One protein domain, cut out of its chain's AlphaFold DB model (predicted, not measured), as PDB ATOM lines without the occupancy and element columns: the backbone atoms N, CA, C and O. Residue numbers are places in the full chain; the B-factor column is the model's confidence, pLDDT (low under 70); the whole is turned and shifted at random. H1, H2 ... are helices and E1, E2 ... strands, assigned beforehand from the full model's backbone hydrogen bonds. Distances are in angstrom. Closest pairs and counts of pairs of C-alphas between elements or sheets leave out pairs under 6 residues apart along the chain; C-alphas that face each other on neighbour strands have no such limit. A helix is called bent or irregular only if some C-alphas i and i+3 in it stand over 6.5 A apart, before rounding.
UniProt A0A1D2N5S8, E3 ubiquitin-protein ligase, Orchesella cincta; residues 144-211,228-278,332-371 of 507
ATOM      1  N   SER A 144     -10.519   1.748 -23.767       89.94
ATOM      2  CA  SER A 144      -9.708   0.592 -23.357       89.94
ATOM      3  C   SER A 144      -9.663   0.496 -21.843       89.94
ATOM      4  O   SER A 144      -9.545   1.522 -21.169       89.94
ATOM      5  N   LEU A 145      -9.725  -0.723 -21.325       87.81
ATOM      6  CA  LEU A 145      -9.446  -1.030 -19.936       87.81
ATOM      7  C   LEU A 145      -8.305  -2.046 -19.864       87.81
ATOM      8  O   LEU A 145      -8.451  -3.193 -20.290       87.81
ATOM      9  N   ASP A 146      -7.178  -1.600 -19.317       82.69
ATOM     10  CA  ASP A 146      -5.925  -2.346 -19.231       82.69
ATOM     11  C   ASP A 146      -5.555  -2.632 -17.772       82.69
ATOM     12  O   ASP A 146      -5.850  -1.837 -16.879       82.69
ATOM     13  N   GLY A 147      -4.879  -3.761 -17.528       65.62
ATOM     14  CA  GLY A 147      -4.326  -4.077 -16.203       65.62
ATOM     15  C   GLY A 147      -5.391  -4.363 -15.143       65.62
ATOM     16  O   GLY A 147      -5.196  -4.063 -13.965       65.62
ATOM     17  N   MET A 148      -6.538  -4.898 -15.560       64.56
ATOM     18  CA  MET A 148      -7.667  -5.145 -14.669       64.56
ATOM     19  C   MET A 148      -7.429  -6.365 -13.775       64.56
ATOM     20  O   MET A 148      -6.755  -7.322 -14.143       64.56
ATOM     21  N   ASN A 149      -8.068  -6.359 -12.607       65.25
ATOM     22  CA  ASN A 149      -8.343  -7.594 -11.882       65.25
ATOM     23  C   ASN A 149      -9.420  -8.392 -12.639       65.25
ATOM     24  O   ASN A 149     -10.083  -7.860 -13.525       65.25
ATOM     25  N   GLN A 150      -9.608  -9.663 -12.291       78.06
ATOM     26  CA  GLN A 150     -10.449 -10.662 -12.977       78.06
ATOM     27  C   GLN A 150     -11.948 -10.295 -13.153       78.06
ATOM     28  O   GLN A 150     -12.745 -11.170 -13.475       78.06
ATOM     29  N   SER A 151     -12.386  -9.049 -12.927       85.62
ATOM     30  CA  SER A 151     -13.768  -8.615 -13.145       85.62
ATOM     31  C   SER A 151     -13.934  -7.124 -13.486       85.62
ATOM     32  O   SER A 151     -13.183  -6.264 -13.021       85.62
ATOM     33  N   VAL A 152     -14.994  -6.814 -14.234       88.19
ATOM     34  CA  VAL A 152     -15.489  -5.458 -14.519       88.19
ATOM     35  C   VAL A 152     -17.003  -5.403 -14.319       88.19
ATOM     36  O   VAL A 152     -17.726  -6.322 -14.701       88.19
ATOM     37  N   ARG A 153     -17.502  -4.309 -13.744       88.06
ATOM     38  CA  ARG A 153     -18.930  -3.983 -13.691       88.06
ATOM     39  C   ARG A 153     -19.246  -2.897 -14.701       88.06
ATOM     40  O   ARG A 153     -18.660  -1.814 -14.662       88.06
ATOM     41  N   ILE A 154     -20.195  -3.185 -15.584       88.62
ATOM     42  CA  ILE A 154     -20.654  -2.271 -16.624       88.62
ATOM     43  C   ILE A 154     -22.097  -1.874 -16.333       88.62
ATOM     44  O   ILE A 154     -22.987  -2.722 -16.289       88.62
ATOM     45  N   THR A 155     -22.330  -0.574 -16.187       87.06
ATOM     46  CA  THR A 155     -23.672   0.006 -16.108       87.06
ATOM     47  C   THR A 155     -24.060   0.560 -17.474       87.06
ATOM     48  O   THR A 155     -23.470   1.527 -17.957       87.06
ATOM     49  N   TYR A 156     -25.060  -0.047 -18.106       85.06
ATOM     50  CA  TYR A 156     -25.631   0.405 -19.370       85.06
ATOM     51  C   TYR A 156     -26.766   1.387 -19.091       85.06
ATOM     52  O   TYR A 156     -27.853   0.986 -18.672       85.06
ATOM     53  N   ASN A 157     -26.531   2.676 -19.322       78.69
ATOM     54  CA  ASN A 157     -27.564   3.701 -19.171       78.69
ATOM     55  C   ASN A 157     -28.505   3.707 -20.378       78.69
ATOM     56  O   ASN A 157     -28.126   3.312 -21.483       78.69
ATOM     57  N   ASN A 158     -29.724   4.218 -20.179       71.88
ATOM     58  CA  ASN A 158     -30.777   4.288 -21.200       71.88
ATOM     59  C   ASN A 158     -31.204   2.924 -21.760       71.88
ATOM     60  O   ASN A 158     -31.793   2.856 -22.840       71.88
ATOM     61  N   PHE A 159     -30.960   1.850 -21.009       71.56
ATOM     62  CA  PHE A 159     -31.148   0.472 -21.449       71.56
ATOM     63  C   PHE A 159     -32.580   0.177 -21.920       71.56
ATOM     64  O   PHE A 159     -32.785  -0.607 -22.834       71.56
ATOM     65  N   LEU A 160     -33.586   0.845 -21.342       65.69
ATOM     66  CA  LEU A 160     -35.010   0.616 -21.642       65.69
ATOM     67  C   LEU A 160     -35.807   1.916 -21.747       65.69
ATOM     68  O   LEU A 160     -36.960   1.994 -21.296       65.69
ATOM     69  N   SER A 161     -35.192   2.962 -22.299       58.25
ATOM     70  CA  SER A 161     -35.884   4.230 -22.534       58.25
ATOM     71  C   SER A 161     -37.171   3.989 -23.342       58.25
ATOM     72  O   SER A 161     -37.178   3.353 -24.398       58.25
ATOM     73  N   THR A 162     -38.297   4.498 -22.832       48.31
ATOM     74  CA  THR A 162     -39.636   4.301 -23.419       48.31
ATOM     75  C   THR A 162     -39.787   4.931 -24.802       48.31
ATOM     76  O   THR A 162     -40.667   4.523 -25.557       48.31
ATOM     77  N   LYS A 163     -38.951   5.914 -25.155       51.38
ATOM     78  CA  LYS A 163     -38.881   6.486 -26.506       51.38
ATOM     79  C   LYS A 163     -38.180   5.524 -27.470       51.38
ATOM     80  O   LYS A 163     -38.615   5.359 -28.602       51.38
ATOM     81  N   THR A 164     -37.171   4.823 -26.967       52.81
ATOM     82  CA  THR A 164     -36.298   3.938 -27.730       52.81
ATOM     83  C   THR A 164     -36.951   2.596 -28.061       52.81
ATOM     84  O   THR A 164     -36.833   2.143 -29.185       52.81
ATOM     85  N   LEU A 165     -37.736   2.005 -27.149       54.34
ATOM     86  CA  LEU A 165     -38.530   0.794 -27.447       54.34
ATOM     87  C   LEU A 165     -39.705   1.055 -28.409       54.34
ATOM     88  O   LEU A 165     -40.198   0.136 -29.064       54.34
ATOM     89  N   LYS A 166     -40.191   2.303 -28.485       50.25
ATOM     90  CA  LYS A 166     -41.229   2.701 -29.456       50.25
ATOM     91  C   LYS A 166     -40.670   2.775 -30.873       50.25
ATOM     92  O   LYS A 166     -41.397   2.525 -31.837       50.25
ATOM     93  N   GLU A 167     -39.392   3.107 -30.997       53.81
ATOM     94  CA  GLU A 167     -38.660   3.036 -32.246       53.81
ATOM     95  C   GLU A 167     -38.240   1.578 -32.452       53.81
ATOM     96  O   GLU A 167     -37.578   0.959 -31.634       53.81
ATOM     97  N   ARG A 168     -38.694   0.978 -33.548       63.56
ATOM     98  CA  ARG A 168     -38.401  -0.407 -33.943       63.56
ATOM     99  C   ARG A 168     -36.913  -0.581 -34.330       63.56
ATOM    100  O   ARG A 168     -36.636  -1.156 -35.372       63.56
ATOM    101  N   ALA A 169     -35.964  -0.036 -33.581       70.69
ATOM    102  CA  ALA A 169     -34.540   0.014 -33.896       70.69
ATOM    103  C   ALA A 169     -33.739  -0.820 -32.891       70.69
ATOM    104  O   ALA A 169     -34.034  -0.811 -31.700       70.69
ATOM    105  N   THR A 170     -32.727  -1.537 -33.368       77.44
ATOM    106  CA  THR A 170     -31.771  -2.225 -32.494       77.44
ATOM    107  C   THR A 170     -30.842  -1.183 -31.873       77.44
ATOM    108  O   THR A 170     -30.375  -0.286 -32.578       77.44
ATOM    109  N   LEU A 171     -30.574  -1.285 -30.572       80.94
ATOM    110  CA  LEU A 171     -29.564  -0.460 -29.904       80.94
ATOM    111  C   LEU A 171     -28.266  -1.222 -29.791       80.94
ATOM    112  O   LEU A 171     -28.280  -2.396 -29.438       80.94
ATOM    113  N   SER A 172     -27.159  -0.529 -30.005       85.25
ATOM    114  CA  SER A 172     -25.829  -1.066 -29.750       85.25
ATOM    115  C   SER A 172     -25.035  -0.042 -28.955       85.25
ATOM    116  O   SER A 172     -24.896   1.104 -29.380       85.25
ATOM    117  N   TRP A 173     -24.531  -0.423 -27.784       88.31
ATOM    118  CA  TRP A 173     -23.630   0.449 -27.027       88.31
ATOM    119  C   TRP A 173     -22.244   0.453 -27.659       88.31
ATOM    120  O   TRP A 173     -21.843  -0.519 -28.301       88.31
ATOM    121  N   THR A 174     -21.508   1.554 -27.473       88.69
ATOM    122  CA  THR A 174     -20.112   1.621 -27.916       88.69
ATOM    123  C   THR A 174     -19.327   0.446 -27.315       88.69
ATOM    124  O   THR A 174     -19.371   0.275 -26.094       88.69
ATOM    125  N   PRO A 175     -18.625  -0.357 -28.138       91.44
ATOM    126  CA  PRO A 175     -17.852  -1.493 -27.650       91.44
ATOM    127  C   PRO A 175     -16.788  -1.075 -26.640       91.44
ATOM    128  O   PRO A 175     -16.187  -0.007 -26.769       91.44
ATOM    129  N   LEU A 176     -16.526  -1.951 -25.674       92.06
ATOM    130  CA  LEU A 176     -15.473  -1.778 -24.679       92.06
ATOM    131  C   LEU A 176     -14.321  -2.734 -24.982       92.06
ATOM    132  O   LEU A 176     -14.558  -3.934 -25.100       92.06
ATOM    133  N   LEU A 177     -13.096  -2.221 -25.098       91.06
ATOM    134  CA  LEU A 177     -11.902  -3.054 -25.224       91.06
ATOM    135  C   LEU A 177     -11.384  -3.400 -23.830       91.06
ATOM    136  O   LEU A 177     -11.188  -2.513 -23.002       91.06
ATOM    137  N   VAL A 178     -11.178  -4.687 -23.577       89.25
ATOM    138  CA  VAL A 178     -10.750  -5.210 -22.282       89.25
ATOM    139  C   VAL A 178      -9.489  -6.039 -22.465       89.25
ATOM    140  O   VAL A 178      -9.478  -7.012 -23.223       89.25
ATOM    141  N   LYS A 179      -8.440  -5.681 -21.722       86.50
ATOM    142  CA  LYS A 179      -7.240  -6.489 -21.526       86.50
ATOM    143  C   LYS A 179      -7.176  -6.930 -20.064       86.50
ATOM    144  O   LYS A 179      -6.632  -6.241 -19.200       86.50
ATOM    145  N   ALA A 180      -7.773  -8.090 -19.795       82.75
ATOM    146  CA  ALA A 180      -7.950  -8.596 -18.436       82.75
ATOM    147  C   ALA A 180      -6.641  -9.058 -17.771       82.75
ATOM    148  O   ALA A 180      -6.557  -9.052 -16.552       82.75
ATOM    149  N   PHE A 181      -5.622  -9.456 -18.544       81.19
ATOM    150  CA  PHE A 181      -4.326  -9.885 -18.005       81.19
ATOM    151  C   PHE A 181      -3.171  -9.331 -18.857       81.19
ATOM    152  O   PHE A 181      -3.337  -9.192 -20.071       81.19
ATOM    153  N   PRO A 182      -1.993  -9.038 -18.269       79.69
ATOM    154  CA  PRO A 182      -0.855  -8.463 -18.998       79.69
ATOM    155  C   PRO A 182      -0.386  -9.305 -20.191       79.69
ATOM    156  O   PRO A 182      -0.150  -8.753 -21.270       79.69
ATOM    157  N   ASP A 183      -0.336 -10.625 -20.000       77.56
ATOM    158  CA  ASP A 183       0.205 -11.593 -20.967       77.56
ATOM    159  C   ASP A 183      -0.842 -12.138 -21.943       77.56
ATOM    160  O   ASP A 183      -0.574 -13.097 -22.661       77.56
ATOM    161  N   ALA A 184      -2.063 -11.604 -21.920       78.56
ATOM    162  CA  ALA A 184      -3.169 -12.154 -22.687       78.56
ATOM    163  C   ALA A 184      -3.764 -11.120 -23.654       78.56
ATOM    164  O   ALA A 184      -3.723  -9.908 -23.423       78.56
ATOM    165  N   SER A 185      -4.309 -11.625 -24.758       80.25
ATOM    166  CA  SER A 185      -4.828 -10.826 -25.872       80.25
ATOM    167  C   SER A 185      -6.074 -10.029 -25.474       80.25
ATOM    168  O   SER A 185      -6.892 -10.531 -24.706       80.25
ATOM    169  N   PRO A 186      -6.287  -8.802 -25.966       86.38
ATOM    170  CA  PRO A 186      -7.488  -8.043 -25.643       86.38
ATOM    171  C   PRO A 186      -8.731  -8.574 -26.383       86.38
ATOM    172  O   PRO A 186      -8.663  -9.124 -27.490       86.38
ATOM    173  N   PHE A 187      -9.906  -8.362 -25.793       88.56
ATOM    174  CA  PHE A 187     -11.202  -8.701 -26.389       88.56
ATOM    175  C   PHE A 187     -12.199  -7.547 -26.246       88.56
ATOM    176  O   PHE A 187     -12.040  -6.654 -25.418       88.56
ATOM    177  N   LEU A 188     -13.229  -7.550 -27.087       90.75
ATOM    178  CA  LEU A 188     -14.305  -6.568 -27.088       90.75
ATOM    179  C   LEU A 188     -15.523  -7.110 -26.342       90.75
ATOM    180  O   LEU A 188     -15.953  -8.236 -26.589       90.75
ATOM    181  N   ILE A 189     -16.126  -6.279 -25.494       92.31
ATOM    182  CA  ILE A 189     -17.452  -6.516 -24.921       92.31
ATOM    183  C   ILE A 189     -18.464  -5.669 -25.685       92.31
ATOM    184  O   ILE A 189     -18.340  -4.445 -25.781       92.31
ATOM    185  N   LEU A 190     -19.478  -6.336 -26.224       91.06
ATOM    186  CA  LEU A 190     -20.564  -5.749 -26.999       91.06
ATOM    187  C   LEU A 190     -21.880  -5.960 -26.256       91.06
ATOM    188  O   LEU A 190     -22.105  -7.021 -25.672       91.06
ATOM    189  N   CYS A 191     -22.765  -4.972 -26.331       89.56
ATOM    190  CA  CYS A 191     -24.143  -5.092 -25.877       89.56
ATOM    191  C   CYS A 191     -25.073  -4.601 -26.982       89.56
ATOM    192  O   CYS A 191     -24.958  -3.458 -27.435       89.56
ATOM    193  N   GLU A 192     -25.980  -5.476 -27.403       85.62
ATOM    194  CA  GLU A 192     -27.034  -5.181 -28.361       85.62
ATOM    195  C   GLU A 192     -28.396  -5.409 -27.712       85.62
ATOM    196  O   GLU A 192     -28.617  -6.414 -27.039       85.62
ATOM    197  N   LEU A 193     -29.331  -4.500 -27.950       80.94
ATOM    198  CA  LEU A 193     -30.721  -4.647 -27.561       80.94
ATOM    199  C   LEU A 193     -31.594  -4.710 -28.808       80.94
ATOM    200  O   LEU A 193     -31.707  -3.723 -29.538       80.94
ATOM    201  N   ASP A 194     -32.242  -5.851 -29.034       75.25
ATOM    202  CA  ASP A 194     -33.167  -6.040 -30.151       75.25
ATOM    203  C   ASP A 194     -34.627  -6.016 -29.658       75.25
ATOM    204  O   ASP A 194     -35.089  -6.986 -29.047       75.25
ATOM    205  N   PRO A 195     -35.397  -4.945 -29.939       66.19
ATOM    206  CA  PRO A 195     -36.789  -4.853 -29.508       66.19
ATOM    207  C   PRO A 195     -37.735  -5.788 -30.279       66.19
ATOM    208  O   PRO A 195     -38.874  -5.972 -29.856       66.19
ATOM    209  N   HIS A 196     -37.313  -6.377 -31.407       61.75
ATOM    210  CA  HIS A 196     -38.187  -7.206 -32.252       61.75
ATOM    211  C   HIS A 196     -38.219  -8.680 -31.869       61.75
ATOM    212  O   HIS A 196     -39.155  -9.376 -32.250       61.75
ATOM    213  N   LYS A 197     -37.220  -9.163 -31.130       58.78
ATOM    214  CA  LYS A 197     -37.166 -10.532 -30.607       58.78
ATOM    215  C   LYS A 197     -37.493 -10.488 -29.123       58.78
ATOM    216  O   LYS A 197     -36.565 -10.366 -28.351       58.78
ATOM    217  N   ASN A 198     -38.758 -10.478 -28.707       60.31
ATOM    218  CA  ASN A 198     -39.156 -10.463 -27.280       60.31
ATOM    219  C   ASN A 198     -38.424  -9.438 -26.381       60.31
ATOM    220  O   ASN A 198     -38.336  -9.632 -25.173       60.31
ATOM    221  N   CYS A 199     -37.895  -8.347 -26.956       67.44
ATOM    222  CA  CYS A 199     -36.924  -7.485 -26.282       67.44
ATOM    223  C   CYS A 199     -35.756  -8.309 -25.691       67.44
ATOM    224  O   CYS A 199     -35.628  -8.421 -24.478       67.44
ATOM    225  N   MET A 200     -34.914  -8.915 -26.528       75.88
ATOM    226  CA  MET A 200     -33.724  -9.636 -26.062       75.88
ATOM    227  C   MET A 200     -32.541  -8.674 -25.946       75.88
ATOM    228  O   MET A 200     -32.177  -8.003 -26.917       75.88
ATOM    229  N   ALA A 201     -31.894  -8.667 -24.784       82.69
ATOM    230  CA  ALA A 201     -30.556  -8.115 -24.632       82.69
ATOM    231  C   ALA A 201     -29.515  -9.194 -24.937       82.69
ATOM    232  O   ALA A 201     -29.626 -10.324 -24.460       82.69
ATOM    233  N   LYS A 202     -28.509  -8.850 -25.736       87.25
ATOM    234  CA  LYS A 202     -27.444  -9.738 -26.188       87.25
ATOM    235  C   LYS A 202     -26.094  -9.151 -25.795       87.25
ATOM    236  O   LYS A 202     -25.747  -8.055 -26.223       87.25
ATOM    237  N   PHE A 203     -25.322  -9.907 -25.031       89.62
ATOM    238  CA  PHE A 203     -23.949  -9.581 -24.663       89.62
ATOM    239  C   PHE A 203     -23.001 -10.499 -25.418       89.62
ATOM    240  O   PHE A 203     -23.215 -11.712 -25.442       89.62
ATOM    241  N   ILE A 204     -21.975  -9.932 -26.049       89.69
ATOM    242  CA  ILE A 204     -21.014 -10.690 -26.856       89.69
ATOM    243  C   ILE A 204     -19.606 -10.345 -26.395       89.69
ATOM    244  O   ILE A 204     -19.245  -9.171 -26.344       89.69
ATOM    245  N   CYS A 205     -18.811 -11.371 -26.100       90.69
ATOM    246  CA  CYS A 205     -17.381 -11.227 -25.836       90.69
ATOM    247  C   CYS A 205     -16.605 -11.717 -27.062       90.69
ATOM    248  O   CYS A 205     -16.567 -12.914 -27.345       90.69
ATOM    249  N   LEU A 206     -16.030 -10.783 -27.814       87.75
ATOM    250  CA  LEU A 206     -15.400 -11.014 -29.110       87.75
ATOM    251  C   LEU A 206     -13.883 -10.862 -28.978       87.75
ATOM    252  O   LEU A 206     -13.402  -9.751 -28.763       87.75
ATOM    253  N   HIS A 207     -13.118 -11.943 -29.118       83.19
ATOM    254  CA  HIS A 207     -11.660 -11.810 -29.121       83.19
ATOM    255  C   HIS A 207     -11.184 -11.158 -30.427       83.19
ATOM    256  O   HIS A 207     -11.818 -11.289 -31.480       83.19
ATOM    257  N   THR A 208     -10.079 -10.418 -30.348       70.75
ATOM    258  CA  THR A 208      -9.611  -9.584 -31.467       70.75
ATOM    259  C   THR A 208      -8.440 -10.189 -32.245       70.75
ATOM    260  O   THR A 208      -8.297  -9.906 -33.433       70.75
ATOM    261  N   GLU A 209      -7.661 -11.074 -31.621       68.25
ATOM    262  CA  GLU A 209      -6.470 -11.695 -32.217       68.25
ATOM    263  C   GLU A 209      -6.745 -13.090 -32.790       68.25
ATOM    264  O   GLU A 209      -7.797 -13.674 -32.548       68.25
ATOM    265  N   GLN A 210      -5.831 -13.635 -33.591       58.75
ATOM    266  CA  GLN A 210      -6.010 -14.964 -34.180       58.75
ATOM    267  C   GLN A 210      -5.821 -16.063 -33.124       58.75
ATOM    268  O   GLN A 210      -4.904 -16.011 -32.306       58.75
ATOM    269  N   LEU A 211      -6.670 -17.092 -33.175       51.47
ATOM    270  CA  LEU A 211      -6.343 -18.398 -32.607       51.47
ATOM    271  C   LEU A 211      -5.416 -19.069 -33.623       51.47
ATOM    272  O   LEU A 211      -5.872 -19.558 -34.656       51.47
ATOM    273  N   SER A 228      -8.238 -17.723 -25.526       68.31
ATOM    274  CA  SER A 228      -9.667 -17.706 -25.200       68.31
ATOM    275  C   SER A 228      -9.869 -17.417 -23.716       68.31
ATOM    276  O   SER A 228      -9.215 -18.008 -22.863       68.31
ATOM    277  N   TYR A 229     -10.773 -16.489 -23.399       78.69
ATOM    278  CA  TYR A 229     -11.147 -16.226 -22.013       78.69
ATOM    279  C   TYR A 229     -12.400 -16.986 -21.665       78.69
ATOM    280  O   TYR A 229     -13.380 -16.947 -22.410       78.69
ATOM    281  N   HIS A 230     -12.398 -17.579 -20.482       84.75
ATOM    282  CA  HIS A 230     -13.621 -17.996 -19.834       84.75
ATOM    283  C   HIS A 230     -14.266 -16.776 -19.182       84.75
ATOM    284  O   HIS A 230     -13.650 -16.088 -18.367       84.75
ATOM    285  N   VAL A 231     -15.511 -16.503 -19.561       87.31
ATOM    286  CA  VAL A 231     -16.270 -15.345 -19.092       87.31
ATOM    287  C   VAL A 231     -17.487 -15.827 -18.323       87.31
ATOM    288  O   VAL A 231     -18.249 -16.663 -18.809       87.31
ATOM    289  N   ASN A 232     -17.685 -15.275 -17.129       87.31
ATOM    290  CA  ASN A 232     -18.938 -15.356 -16.399       87.31
ATOM    291  C   ASN A 232     -19.631 -13.995 -16.452       87.31
ATOM    292  O   ASN A 232     -19.030 -12.988 -16.083       87.31
ATOM    293  N   ILE A 233     -20.887 -13.973 -16.881       87.50
ATOM    294  CA  ILE A 233     -21.710 -12.770 -16.947       87.50
ATOM    295  C   ILE A 233     -22.834 -12.914 -15.929       87.50
ATOM    296  O   ILE A 233     -23.610 -13.866 -15.992       87.50
ATOM    297  N   SER A 234     -22.904 -11.970 -14.998       83.31
ATOM    298  CA  SER A 234     -23.866 -11.941 -13.900       83.31
ATOM    299  C   SER A 234     -24.615 -10.622 -13.925       83.31
ATOM    300  O   SER A 234     -23.995  -9.558 -13.989       83.31
ATOM    301  N   LEU A 235     -25.942 -10.671 -13.858       81.19
ATOM    302  CA  LEU A 235     -26.719  -9.455 -13.656       81.19
ATOM    303  C   LEU A 235     -26.711  -9.053 -12.179       81.19
ATOM    304  O   LEU A 235     -26.791  -9.909 -11.299       81.19
ATOM    305  N   GLU A 236     -26.648  -7.752 -11.911       74.94
ATOM    306  CA  GLU A 236     -26.635  -7.219 -10.549       74.94
ATOM    307  C   GLU A 236     -27.772  -6.229 -10.323       74.94
ATOM    308  O   GLU A 236     -28.009  -5.342 -11.145       74.94
ATOM    309  N   ASN A 237     -28.456  -6.365  -9.187       69.00
ATOM    310  CA  ASN A 237     -29.495  -5.424  -8.777       69.00
ATOM    311  C   ASN A 237     -28.898  -4.094  -8.272       69.00
ATOM    312  O   ASN A 237     -27.684  -3.894  -8.252       69.00
ATOM    313  N   ASN A 238     -29.759  -3.190  -7.793       63.38
ATOM    314  CA  ASN A 238     -29.335  -1.867  -7.318       63.38
ATOM    315  C   ASN A 238     -28.392  -1.884  -6.104       63.38
ATOM    316  O   ASN A 238     -27.675  -0.915  -5.880       63.38
ATOM    317  N   ALA A 239     -28.385  -2.974  -5.337       61.91
ATOM    318  CA  ALA A 239     -27.464  -3.188  -4.224       61.91
ATOM    319  C   ALA A 239     -26.173  -3.913  -4.659       61.91
ATOM    320  O   ALA A 239     -25.400  -4.348  -3.809       61.91
ATOM    321  N   PHE A 240     -25.949  -4.073  -5.970       60.94
ATOM    322  CA  PHE A 240     -24.857  -4.852  -6.564       60.94
ATOM    323  C   PHE A 240     -24.827  -6.319  -6.118       60.94
ATOM    324  O   PHE A 240     -23.777  -6.970  -6.108       60.94
ATOM    325  N   LEU A 241     -25.992  -6.850  -5.742       58.50
ATOM    326  CA  LEU A 241     -26.152  -8.253  -5.399       58.50
ATOM    327  C   LEU A 241     -26.485  -9.043  -6.672       58.50
ATOM    328  O   LEU A 241     -27.309  -8.575  -7.469       58.50
ATOM    329  N   PRO A 242     -25.869 -10.223  -6.877       59.50
ATOM    330  CA  PRO A 242     -26.162 -11.061  -8.028       59.50
ATOM    331  C   PRO A 242     -27.646 -11.412  -8.055       59.50
ATOM    332  O   PRO A 242     -28.186 -11.964  -7.097       59.50
ATOM    333  N   VAL A 243     -28.297 -11.120  -9.171       62.97
ATOM    334  CA  VAL A 243     -29.590 -11.718  -9.500       62.97
ATOM    335  C   VAL A 243     -29.301 -13.132 -10.014       62.97
ATOM    336  O   VAL A 243     -28.246 -13.360 -10.603       62.97
ATOM    337  N   HIS A 244     -30.193 -14.104  -9.792       58.41
ATOM    338  CA  HIS A 244     -29.995 -15.537 -10.104       58.41
ATOM    339  C   HIS A 244     -29.739 -15.879 -11.597       58.41
ATOM    340  O   HIS A 244     -29.809 -17.042 -11.988       58.41
ATOM    341  N   VAL A 245     -29.422 -14.898 -12.443       70.88
ATOM    342  CA  VAL A 245     -29.099 -15.058 -13.857       70.88
ATOM    343  C   VAL A 245     -27.587 -14.946 -14.046       70.88
ATOM    344  O   VAL A 245     -27.019 -13.853 -14.060       70.88
ATOM    345  N   ASN A 246     -26.947 -16.101 -14.210       76.62
ATOM    346  CA  ASN A 246     -25.527 -16.216 -14.511       76.62
ATOM    347  C   ASN A 246     -25.342 -17.005 -15.801       76.62
ATOM    348  O   ASN A 246     -26.003 -18.020 -16.020       76.62
ATOM    349  N   TRP A 247     -24.401 -16.570 -16.625       85.69
ATOM    350  CA  TRP A 247     -23.990 -17.295 -17.816       85.69
ATOM    351  C   TRP A 247     -22.488 -17.495 -17.808       85.69
ATOM    352  O   TRP A 247     -21.743 -16.585 -17.457       85.69
ATOM    353  N   ARG A 248     -22.052 -18.683 -18.221       84.75
ATOM    354  CA  ARG A 248     -20.643 -19.015 -18.400       84.75
ATOM    355  C   ARG A 248     -20.412 -19.449 -19.835       84.75
ATOM    356  O   ARG A 248     -21.180 -20.244 -20.372       84.75
ATOM    357  N   GLY A 249     -19.324 -18.973 -20.416       84.06
ATOM    358  CA  GLY A 249     -18.878 -19.409 -21.730       84.06
ATOM    359  C   GLY A 249     -17.489 -18.889 -22.045       84.06
ATOM    360  O   GLY A 249     -16.725 -18.556 -21.137       84.06
ATOM    361  N   GLN A 250     -17.159 -18.852 -23.330       84.56
ATOM    362  CA  GLN A 250     -15.843 -18.451 -23.816       84.56
ATOM    363  C   GLN A 250     -15.962 -17.278 -24.784       84.56
ATOM    364  O   GLN A 250     -16.981 -17.115 -25.449       84.56
ATOM    365  N   THR A 251     -14.925 -16.458 -24.909       86.25
ATOM    366  CA  THR A 251     -14.864 -15.462 -25.990       86.25
ATOM    367  C   THR A 251     -14.988 -16.127 -27.362       86.25
ATOM    368  O   THR A 251     -14.402 -17.182 -27.589       86.25
ATOM    369  N   MET A 252     -15.707 -15.496 -28.290       84.31
ATOM    370  CA  MET A 252     -15.912 -16.006 -29.651       84.31
ATOM    371  C   MET A 252     -15.059 -15.268 -30.683       84.31
ATOM    372  O   MET A 252     -14.681 -14.115 -30.456       84.31
ATOM    373  N   THR A 253     -14.803 -15.902 -31.831       80.00
ATOM    374  CA  THR A 253     -14.160 -15.242 -32.974       80.00
ATOM    375  C   THR A 253     -15.164 -14.368 -33.736       80.00
ATOM    376  O   THR A 253     -16.386 -14.541 -33.659       80.00
ATOM    377  N   TYR A 254     -14.663 -13.464 -34.585       77.56
ATOM    378  CA  TYR A 254     -15.514 -12.737 -35.539       77.56
ATOM    379  C   TYR A 254     -16.261 -13.675 -36.502       77.56
ATOM    380  O   TYR A 254     -17.362 -13.363 -36.964       77.56
ATOM    381  N   GLN A 255     -15.679 -14.831 -36.816       73.19
ATOM    382  CA  GLN A 255     -16.300 -15.806 -37.706       73.19
ATOM    383  C   GLN A 255     -17.469 -16.503 -37.038       73.19
ATOM    384  O   GLN A 255     -18.520 -16.635 -37.657       73.19
ATOM    385  N   ASP A 256     -17.301 -16.889 -35.779       77.56
ATOM    386  CA  ASP A 256     -18.336 -17.520 -34.966       77.56
ATOM    387  C   ASP A 256     -19.507 -16.550 -34.793       77.56
ATOM    388  O   ASP A 256     -20.661 -16.910 -35.022       77.56
ATOM    389  N   MET A 257     -19.207 -15.269 -34.547       78.88
ATOM    390  CA  MET A 257     -20.207 -14.200 -34.527       78.88
ATOM    391  C   MET A 257     -20.973 -14.098 -35.857       78.88
ATOM    392  O   MET A 257     -22.198 -13.960 -35.858       78.88
ATOM    393  N   LYS A 258     -20.275 -14.191 -36.998       72.69
ATOM    394  CA  LYS A 258     -20.887 -14.177 -38.339       72.69
ATOM    395  C   LYS A 258     -21.727 -15.418 -38.633       72.69
ATOM    396  O   LYS A 258     -22.782 -15.295 -39.254       72.69
ATOM    397  N   LYS A 259     -21.261 -16.593 -38.211       68.88
ATOM    398  CA  LYS A 259     -21.985 -17.868 -38.321       68.88
ATOM    399  C   LYS A 259     -23.182 -17.927 -37.369       68.88
ATOM    400  O   LYS A 259     -24.087 -18.726 -37.582       68.88
ATOM    401  N   GLY A 260     -23.226 -17.040 -36.373       68.75
ATOM    402  CA  GLY A 260     -24.285 -16.986 -35.375       68.75
ATOM    403  C   GLY A 260     -24.111 -18.019 -34.264       68.75
ATOM    404  O   GLY A 260     -25.106 -18.441 -33.681       68.75
ATOM    405  N   GLU A 261     -22.876 -18.435 -33.979       73.12
ATOM    406  CA  GLU A 261     -22.582 -19.328 -32.860       73.12
ATOM    407  C   GLU A 261     -22.819 -18.633 -31.511       73.12
ATOM    408  O   GLU A 261     -22.657 -17.419 -31.361       73.12
ATOM    409  N   SER A 262     -23.198 -19.416 -30.502       71.62
ATOM    410  CA  SER A 262     -23.602 -18.913 -29.184       71.62
ATOM    411  C   SER A 262     -22.513 -18.982 -28.107       71.62
ATOM    412  O   SER A 262     -22.729 -18.461 -27.018       71.62
ATOM    413  N   LYS A 263     -21.339 -19.572 -28.383       69.12
ATOM    414  CA  LYS A 263     -20.298 -19.883 -27.373       69.12
ATOM    415  C   LYS A 263     -19.788 -18.678 -26.563       69.12
ATOM    416  O   LYS A 263     -19.358 -18.861 -25.428       69.12
ATOM    417  N   GLY A 264     -19.907 -17.471 -27.116       72.06
ATOM    418  CA  GLY A 264     -19.550 -16.193 -26.482       72.06
ATOM    419  C   GLY A 264     -20.703 -15.212 -26.320       72.06
ATOM    420  O   GLY A 264     -20.469 -14.006 -26.245       72.06
ATOM    421  N   CYS A 265     -21.940 -15.707 -26.388       83.31
ATOM    422  CA  CYS A 265     -23.144 -14.898 -26.442       83.31
ATOM    423  C   CYS A 265     -24.060 -15.212 -25.260       83.31
ATOM    424  O   CYS A 265     -24.617 -16.306 -25.170       83.31
ATOM    425  N   PHE A 266     -24.305 -14.212 -24.421       86.94
ATOM    426  CA  PHE A 266     -25.309 -14.280 -23.368       86.94
ATOM    427  C   PHE A 266     -26.548 -13.494 -23.779       86.94
ATOM    428  O   PHE A 266     -26.452 -12.340 -24.193       86.94
ATOM    429  N   MET A 267     -27.712 -14.132 -23.705       84.25
ATOM    430  CA  MET A 267     -28.979 -13.552 -24.137       84.25
ATOM    431  C   MET A 267     -29.970 -13.541 -22.984       84.25
ATOM    432  O   MET A 267     -30.156 -14.560 -22.322       84.25
ATOM    433  N   ILE A 268     -30.631 -12.407 -22.782       79.38
ATOM    434  CA  ILE A 268     -31.595 -12.210 -21.704       79.38
ATOM    435  C   ILE A 268     -32.918 -11.688 -22.272       79.38
ATOM    436  O   ILE A 268     -32.913 -10.622 -22.899       79.38
ATOM    437  N   PRO A 269     -34.045 -12.384 -22.027       72.62
ATOM    438  CA  PRO A 269     -35.378 -11.844 -22.253       72.62
ATOM    439  C   PRO A 269     -35.669 -10.729 -21.256       72.62
ATOM    440  O   PRO A 269     -35.543 -10.899 -20.040       72.62
ATOM    441  N   LEU A 270     -36.047  -9.561 -21.762       66.56
ATOM    442  CA  LEU A 270     -36.330  -8.419 -20.904       66.56
ATOM    443  C   LEU A 270     -37.705  -8.497 -20.247       66.56
ATOM    444  O   LEU A 270     -37.904  -7.946 -19.174       66.56
ATOM    445  N   ASP A 271     -38.663  -9.195 -20.835       59.16
ATOM    446  CA  ASP A 271     -39.988  -9.396 -20.245       59.16
ATOM    447  C   ASP A 271     -39.955 -10.132 -18.890       59.16
ATOM    448  O   ASP A 271     -40.761  -9.815 -18.009       59.16
ATOM    449  N   VAL A 272     -39.003 -11.052 -18.697       54.09
ATOM    450  CA  VAL A 272     -38.854 -11.846 -17.464       54.09
ATOM    451  C   VAL A 272     -38.087 -11.095 -16.372       54.09
ATOM    452  O   VAL A 272     -38.506 -11.103 -15.217       54.09
ATOM    453  N   HIS A 273     -36.992 -10.411 -16.718       53.78
ATOM    454  CA  HIS A 273     -36.062  -9.870 -15.717       53.78
ATOM    455  C   HIS A 273     -36.187  -8.365 -15.474       53.78
ATOM    456  O   HIS A 273     -35.781  -7.886 -14.422       53.78
ATOM    457  N   VAL A 274     -36.812  -7.594 -16.370       52.81
ATOM    458  CA  VAL A 274     -36.886  -6.128 -16.223       52.81
ATOM    459  C   VAL A 274     -37.674  -5.672 -14.999       52.81
ATOM    460  O   VAL A 274     -37.396  -4.591 -14.487       52.81
ATOM    461  N   LYS A 275     -38.612  -6.476 -14.484       51.94
ATOM    462  CA  LYS A 275     -39.375  -6.122 -13.275       51.94
ATOM    463  C   LYS A 275     -38.485  -5.975 -12.031       51.94
ATOM    464  O   LYS A 275     -38.811  -5.169 -11.170       51.94
ATOM    465  N   GLU A 276     -37.352  -6.679 -11.964       51.31
ATOM    466  CA  GLU A 276     -36.403  -6.615 -10.837       51.31
ATOM    467  C   GLU A 276     -35.443  -5.410 -10.915       51.31
ATOM    468  O   GLU A 276     -34.911  -4.986  -9.894       51.31
ATOM    469  N   TYR A 277     -35.287  -4.797 -12.098       51.22
ATOM    470  CA  TYR A 277     -34.485  -3.577 -12.328       51.22
ATOM    471  C   TYR A 277     -35.352  -2.307 -12.432       51.22
ATOM    472  O   TYR A 277     -34.864  -1.223 -12.750       51.22
ATOM    473  N   GLN A 278     -36.664  -2.429 -12.203       45.72
ATOM    474  CA  GLN A 278     -37.625  -1.330 -12.201       45.72
ATOM    475  C   GLN A 278     -37.925  -0.891 -10.766       45.72
ATOM    476  O   GLN A 278     -38.906  -1.334 -10.176       45.72
ATOM    477  N   ARG A 332     -33.642   4.319 -16.801       66.00
ATOM    478  CA  ARG A 332     -33.484   2.869 -16.689       66.00
ATOM    479  C   ARG A 332     -32.071   2.489 -17.078       66.00
ATOM    480  O   ARG A 332     -31.624   2.813 -18.184       66.00
ATOM    481  N   TRP A 333     -31.413   1.773 -16.189       70.94
ATOM    482  CA  TRP A 333     -30.063   1.272 -16.359       70.94
ATOM    483  C   TRP A 333     -30.024  -0.229 -16.071       70.94
ATOM    484  O   TRP A 333     -30.916  -0.765 -15.417       70.94
ATOM    485  N   LEU A 334     -29.012  -0.908 -16.605       79.94
ATOM    486  CA  LEU A 334     -28.735  -2.314 -16.317       79.94
ATOM    487  C   LEU A 334     -27.285  -2.446 -15.863       79.94
ATOM    488  O   LEU A 334     -26.390  -2.006 -16.586       79.94
ATOM    489  N   CYS A 335     -27.051  -3.054 -14.699       83.62
ATOM    490  CA  CYS A 335     -25.706  -3.368 -14.232       83.62
ATOM    491  C   CYS A 335     -25.377  -4.838 -14.489       83.62
ATOM    492  O   CYS A 335     -26.149  -5.742 -14.156       83.62
ATOM    493  N   VAL A 336     -24.227  -5.065 -15.114       86.75
ATOM    494  CA  VAL A 336     -23.748  -6.389 -15.500       86.75
ATOM    495  C   VAL A 336     -22.308  -6.539 -15.033       86.75
ATOM    496  O   VAL A 336     -21.438  -5.758 -15.425       86.75
ATOM    497  N   ARG A 337     -22.042  -7.556 -14.211       87.25
ATOM    498  CA  ARG A 337     -20.686  -7.969 -13.849       87.25
ATOM    499  C   ARG A 337     -20.185  -8.984 -14.867       87.25
ATOM    500  O   ARG A 337     -20.813 -10.017 -15.086       87.25
ATOM    501  N   PHE A 338     -19.025  -8.705 -15.440       89.62
ATOM    502  CA  PHE A 338     -18.249  -9.649 -16.225       89.62
ATOM    503  C   PHE A 338     -17.050 -10.089 -15.390       89.62
ATOM    504  O   PHE A 338     -16.311  -9.250 -14.879       89.62
ATOM    505  N   THR A 339     -16.858 -11.394 -15.261       88.75
ATOM    506  CA  THR A 339     -15.718 -12.008 -14.578       88.75
ATOM    507  C   THR A 339     -14.949 -12.850 -15.585       88.75
ATOM    508  O   THR A 339     -15.562 -13.573 -16.369       88.75
ATOM    509  N   PHE A 340     -13.626 -12.765 -15.566       87.62
ATOM    510  CA  PHE A 340     -12.733 -13.344 -16.564       87.62
ATOM    511  C   PHE A 340     -11.727 -14.285 -15.910       87.62
ATOM    512  O   PHE A 340     -11.184 -13.985 -14.847       87.62
ATOM    513  N   ALA A 341     -11.430 -15.391 -16.580       86.19
ATOM    514  CA  ALA A 341     -10.355 -16.299 -16.208       86.19
ATOM    515  C   ALA A 341      -9.712 -16.918 -17.451       86.19
ATOM    516  O   ALA A 341     -10.327 -16.936 -18.524       86.19
ATOM    517  N   LYS A 342      -8.490 -17.445 -17.306       84.12
ATOM    518  CA  LYS A 342      -7.823 -18.172 -18.393       84.12
ATOM    519  C   LYS A 342      -8.392 -19.584 -18.535       84.12
ATOM    520  O   LYS A 342      -8.479 -20.096 -19.642       84.12
ATOM    521  N   THR A 343      -8.850 -20.187 -17.436       83.19
ATOM    522  CA  THR A 343      -9.450 -21.533 -17.434       83.19
ATOM    523  C   THR A 343     -10.850 -21.556 -16.814       83.19
ATOM    524  O   THR A 343     -11.229 -20.692 -16.017       83.19
ATOM    525  N   ALA A 344     -11.644 -22.574 -17.156       82.38
ATOM    526  CA  ALA A 344     -12.967 -22.786 -16.563       82.38
ATOM    527  C   ALA A 344     -12.906 -23.042 -15.044       82.38
ATOM    528  O   ALA A 344     -13.795 -22.621 -14.295       82.38
ATOM    529  N   GLU A 345     -11.860 -23.727 -14.580       83.31
ATOM    530  CA  GLU A 345     -11.658 -24.046 -13.166       83.31
ATOM    531  C   GLU A 345     -11.362 -22.794 -12.341       83.31
ATOM    532  O   GLU A 345     -11.967 -22.589 -11.287       83.31
ATOM    533  N   GLU A 346     -10.481 -21.922 -12.839       82.81
ATOM    534  CA  GLU A 346     -10.232 -20.605 -12.248       82.81
ATOM    535  C   GLU A 346     -11.523 -19.789 -12.175       82.81
ATOM    536  O   GLU A 346     -11.861 -19.272 -11.110       82.81
ATOM    537  N   LEU A 347     -12.295 -19.734 -13.269       83.44
ATOM    538  CA  LEU A 347     -13.564 -19.005 -13.294       83.44
ATOM    539  C   LEU A 347     -14.535 -19.522 -12.224       83.44
ATOM    540  O   LEU A 347     -15.231 -18.744 -11.567       83.44
ATOM    541  N   THR A 348     -14.575 -20.838 -12.023       82.69
ATOM    542  CA  THR A 348     -15.422 -21.464 -11.004       82.69
ATOM    543  C   THR A 348     -14.984 -21.042  -9.603       82.69
ATOM    544  O   THR A 348     -15.818 -20.581  -8.827       82.69
ATOM    545  N   LYS A 349     -13.680 -21.082  -9.307       81.81
ATOM    546  CA  LYS A 349     -13.126 -20.643  -8.013       81.81
ATOM    547  C   LYS A 349     -13.428 -19.167  -7.730       81.81
ATOM    548  O   LYS A 349     -13.868 -18.836  -6.633       81.81
ATOM    549  N   ILE A 350     -13.264 -18.293  -8.727       77.19
ATOM    550  CA  ILE A 350     -13.509 -16.846  -8.590       77.19
ATOM    551  C   ILE A 350     -14.998 -16.558  -8.363       77.19
ATOM    552  O   ILE A 350     -15.360 -15.744  -7.517       77.19
ATOM    553  N   THR A 351     -15.883 -17.232  -9.101       73.62
ATOM    554  CA  THR A 351     -17.334 -16.990  -9.008       73.62
ATOM    555  C   THR A 351     -17.964 -17.505  -7.712       73.62
ATOM    556  O   THR A 351     -19.039 -17.038  -7.346       73.62
ATOM    557  N   MET A 352     -17.301 -18.414  -6.987       69.81
ATOM    558  CA  MET A 352     -17.762 -18.910  -5.685       69.81
ATOM    559  C   MET A 352     -17.510 -17.937  -4.518       69.81
ATOM    560  O   MET A 352     -18.107 -18.119  -3.459       69.81
ATOM    561  N   VAL A 353     -16.683 -16.895  -4.694       63.59
ATOM    562  CA  VAL A 353     -16.355 -15.909  -3.642       63.59
ATOM    563  C   VAL A 353     -16.728 -14.487  -4.109       63.59
ATOM    564  O   VAL A 353     -15.882 -13.751  -4.620       63.59
ATOM    565  N   PRO A 354     -18.001 -14.065  -3.976       53.38
ATOM    566  CA  PRO A 354     -18.523 -12.891  -4.684       53.38
ATOM    567  C   PRO A 354     -18.032 -11.515  -4.188       53.38
ATOM    568  O   PRO A 354     -18.309 -10.509  -4.854       53.38
ATOM    569  N   THR A 355     -17.338 -11.439  -3.046       52.97
ATOM    570  CA  THR A 355     -17.214 -10.203  -2.248       52.97
ATOM    571  C   THR A 355     -15.810  -9.597  -2.104       52.97
ATOM    572  O   THR A 355     -15.707  -8.551  -1.474       52.97
ATOM    573  N   GLN A 356     -14.738 -10.165  -2.676       50.59
ATOM    574  CA  GLN A 356     -13.363  -9.682  -2.394       50.59
ATOM    575  C   GLN A 356     -12.489  -9.327  -3.606       50.59
ATOM    576  O   GLN A 356     -11.386  -8.814  -3.430       50.59
ATOM    577  N   THR A 357     -12.945  -9.543  -4.837       55.25
ATOM    578  CA  THR A 357     -12.162  -9.156  -6.015       55.25
ATOM    579  C   THR A 357     -12.330  -7.670  -6.308       55.25
ATOM    580  O   THR A 357     -13.441  -7.168  -6.490       55.25
ATOM    581  N   ALA A 358     -11.207  -6.953  -6.367       61.47
ATOM    582  CA  ALA A 358     -11.177  -5.597  -6.892       61.47
ATOM    583  C   ALA A 358     -11.823  -5.588  -8.289       61.47
ATOM    584  O   ALA A 358     -11.515  -6.417  -9.144       61.47
ATOM    585  N   CYS A 359     -12.777  -4.686  -8.485       70.69
ATOM    586  CA  CYS A 359     -13.646  -4.667  -9.651       70.69
ATOM    587  C   CYS A 359     -13.764  -3.229 -10.137       70.69
ATOM    588  O   CYS A 359     -14.104  -2.334  -9.361       70.69
ATOM    589  N   GLN A 360     -13.456  -3.002 -11.410       79.62
ATOM    590  CA  GLN A 360     -13.566  -1.677 -11.998       79.62
ATOM    591  C   GLN A 360     -15.009  -1.407 -12.417       79.62
ATOM    592  O   GLN A 360     -15.685  -2.285 -12.951       79.62
ATOM    593  N   PHE A 361     -15.463  -0.178 -12.198       84.25
ATOM    594  CA  PHE A 361     -16.798   0.267 -12.569       84.25
ATOM    595  C   PHE A 361     -16.716   1.161 -13.800       84.25
ATOM    596  O   PHE A 361     -15.915   2.096 -13.843       84.25
ATOM    597  N   ILE A 362     -17.557   0.889 -14.793       87.38
ATOM    598  CA  ILE A 362     -17.689   1.722 -15.984       87.38
ATOM    599  C   ILE A 362     -19.159   1.931 -16.333       87.38
ATOM    600  O   ILE A 362     -19.987   1.032 -16.206       87.38
ATOM    601  N   THR A 363     -19.488   3.131 -16.803       86.81
ATOM    602  CA  THR A 363     -20.834   3.477 -17.256       86.81
ATOM    603  C   THR A 363     -20.820   3.762 -18.750       86.81
ATOM    604  O   THR A 363     -20.082   4.628 -19.220       86.81
ATOM    605  N   LEU A 364     -21.658   3.054 -19.505       85.62
ATOM    606  CA  LEU A 364     -21.833   3.245 -20.941       85.62
ATOM    607  C   LEU A 364     -23.169   3.942 -21.207       85.62
ATOM    608  O   LEU A 364     -24.243   3.362 -21.056       85.62
ATOM    609  N   SER A 365     -23.099   5.208 -21.620       80.50
ATOM    610  CA  SER A 365     -24.266   6.028 -21.981       80.50
ATOM    611  C   SER A 365     -24.392   6.289 -23.483       80.50
ATOM    612  O   SER A 365     -25.484   6.607 -23.953       80.50
ATOM    613  N   LYS A 366     -23.296   6.142 -24.240       81.19
ATOM    614  CA  LYS A 366     -23.274   6.293 -25.699       81.19
ATOM    615  C   LYS A 366     -23.744   5.001 -26.368       81.19
ATOM    616  O   LYS A 366     -23.162   3.937 -26.156       81.19
ATOM    617  N   TYR A 367     -24.774   5.118 -27.197       80.94
ATOM    618  CA  TYR A 367     -25.319   4.033 -28.005       80.94
ATOM    619  C   TYR A 367     -25.648   4.531 -29.413       80.94
ATOM    620  O   TYR A 367     -25.898   5.720 -29.621       80.94
ATOM    621  N   THR A 368     -25.650   3.618 -30.376       78.12
ATOM    622  CA  THR A 368     -26.100   3.856 -31.746       78.12
ATOM    623  C   THR A 368     -27.463   3.209 -31.975       78.12
ATOM    624  O   THR A 368     -27.796   2.173 -31.395       78.12
ATOM    625  N   LEU A 369     -28.284   3.870 -32.793       76.00
ATOM    626  CA  LEU A 369     -29.614   3.415 -33.187       76.00
ATOM    627  C   LEU A 369     -29.531   2.806 -34.580       76.00
ATOM    628  O   LEU A 369     -29.407   3.528 -35.569       76.00
ATOM    629  N   LYS A 370     -29.655   1.485 -34.669       74.75
ATOM    630  CA  LYS A 370     -29.751   0.792 -35.946       74.75
ATOM    631  C   LYS A 370     -31.212   0.655 -36.337       74.75
ATOM    632  O   LYS A 370     -31.945  -0.191 -35.817       74.75
ATOM    633  N   ALA A 371     -31.652   1.514 -37.251       71.88
ATOM    634  CA  ALA A 371     -33.015   1.465 -37.758       71.88
ATOM    635  C   ALA A 371     -33.310   0.083 -38.359       71.88
ATOM    636  O   ALA A 371     -32.536  -0.438 -39.165       71.88
TER     637      ALA A 371
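What this domain is: This is residues 144 to 211, 228 to 278 and 332 to 371 of the 507 residues of the protein "E3 ubiquitin-protein ligase" of Orchesella cincta (UniProt A0A1D2N5S8). Two strongly twisted sheets make a sandwich, that is, two sheets face to face, with their strands crossed at 34 degrees. One is a branched sheet of E1, E3, E4, E5, E6, E9 and E12; the other, mixed, runs E8, E7, E10, E2, E11, and H3 packs on its E7 and E10. The printed part has 159 residues, with twelve named strands and three named helices in the order E1 to E8, H1, E9, H2, E10, H3, E11, E12; the class is mixed. It is compact, with a radius of gyration of the C-alphas of 15.2 A and spans of 44 by 36 by 24 A.

How they stand to each other: Look first at E5, residues 187 to 194: E3, 169 to 173, and E4, 176 to 179, lie on one side of it, and E6, 200 to 207, on the other, antiparallel to it (N 171 and O 193, 2.9 A; N 178 and O 187, 2.8 A; N 190 and O 204, 2.8 A). E4, E5 and E6 form a meander, each strand the antiparallel neighbour of the one before. E1, 144 to 146, is parallel to E4, with N 145 and O 177 at 2.9 A. E12, 367 to 371, is antiparallel to E3, with N 170 and O 370 at 2.9 A, and E9, 265 to 269, to E6, with N 203 and O 266 at 2.8 A. In the other sheet, E8, 242 to 250, bends by 74 degrees at residue 245 and forms a hairpin with E7, 230 to 236 (N 233 and O 247, 2.8 A). E10, 333 to 341, is antiparallel to E7 (N 232 and O 339, 2.8 A) and to E2, 151 to 157 (N 154 and O 336, 2.9 A); E11, 360 to 364, is parallel to E2 (N 155 and O 362, 2.8 A). H3, 344 to 351, is over E7 and E10 at a height over the sheet of 8.2 A, along the strands; the closest C-alphas of E10 and H3 are those of Ala 341 and Leu 347, 5.1 A. H2, 270 to 277, is on this sheet, over none of its strands, and irregular, with C-alphas 272 and 275 7.1 A apart. H1, 254 to 259, only grazes the branched sheet with residues 254 to 257. In H1 and H3 every O i to N i+4 pair is within hydrogen-bond range; in H2 1 of 4, and 2 of 5 for i+3.

Where its parts are: Find C-alpha 144 at (-9.708, 0.592, -23.357), where E1 begins. E10 runs 26.4 A from C-alpha 333 at (-30.063, 1.272, -16.359); E5 and E6 each span 22.4 A and E8 20.3 A. E12 ends at C-alpha 371, (-33.015, 1.465, -37.758).

The domain as a whole: The C-alphas farthest apart, those of Lys 166 and Asp 183, are 44.6 A apart. Residues 212 to 227 and 279 to 331 are not printed, with gaps of 8.1 A and 7.4 A between the C-alphas across the cuts. Of the links printed whole, E2 to E3 is long. Mean pLDDT of the printed part is 75.3; 49 residues are under 70, among them 160 to 168, 237 to 244 and 270 to 278.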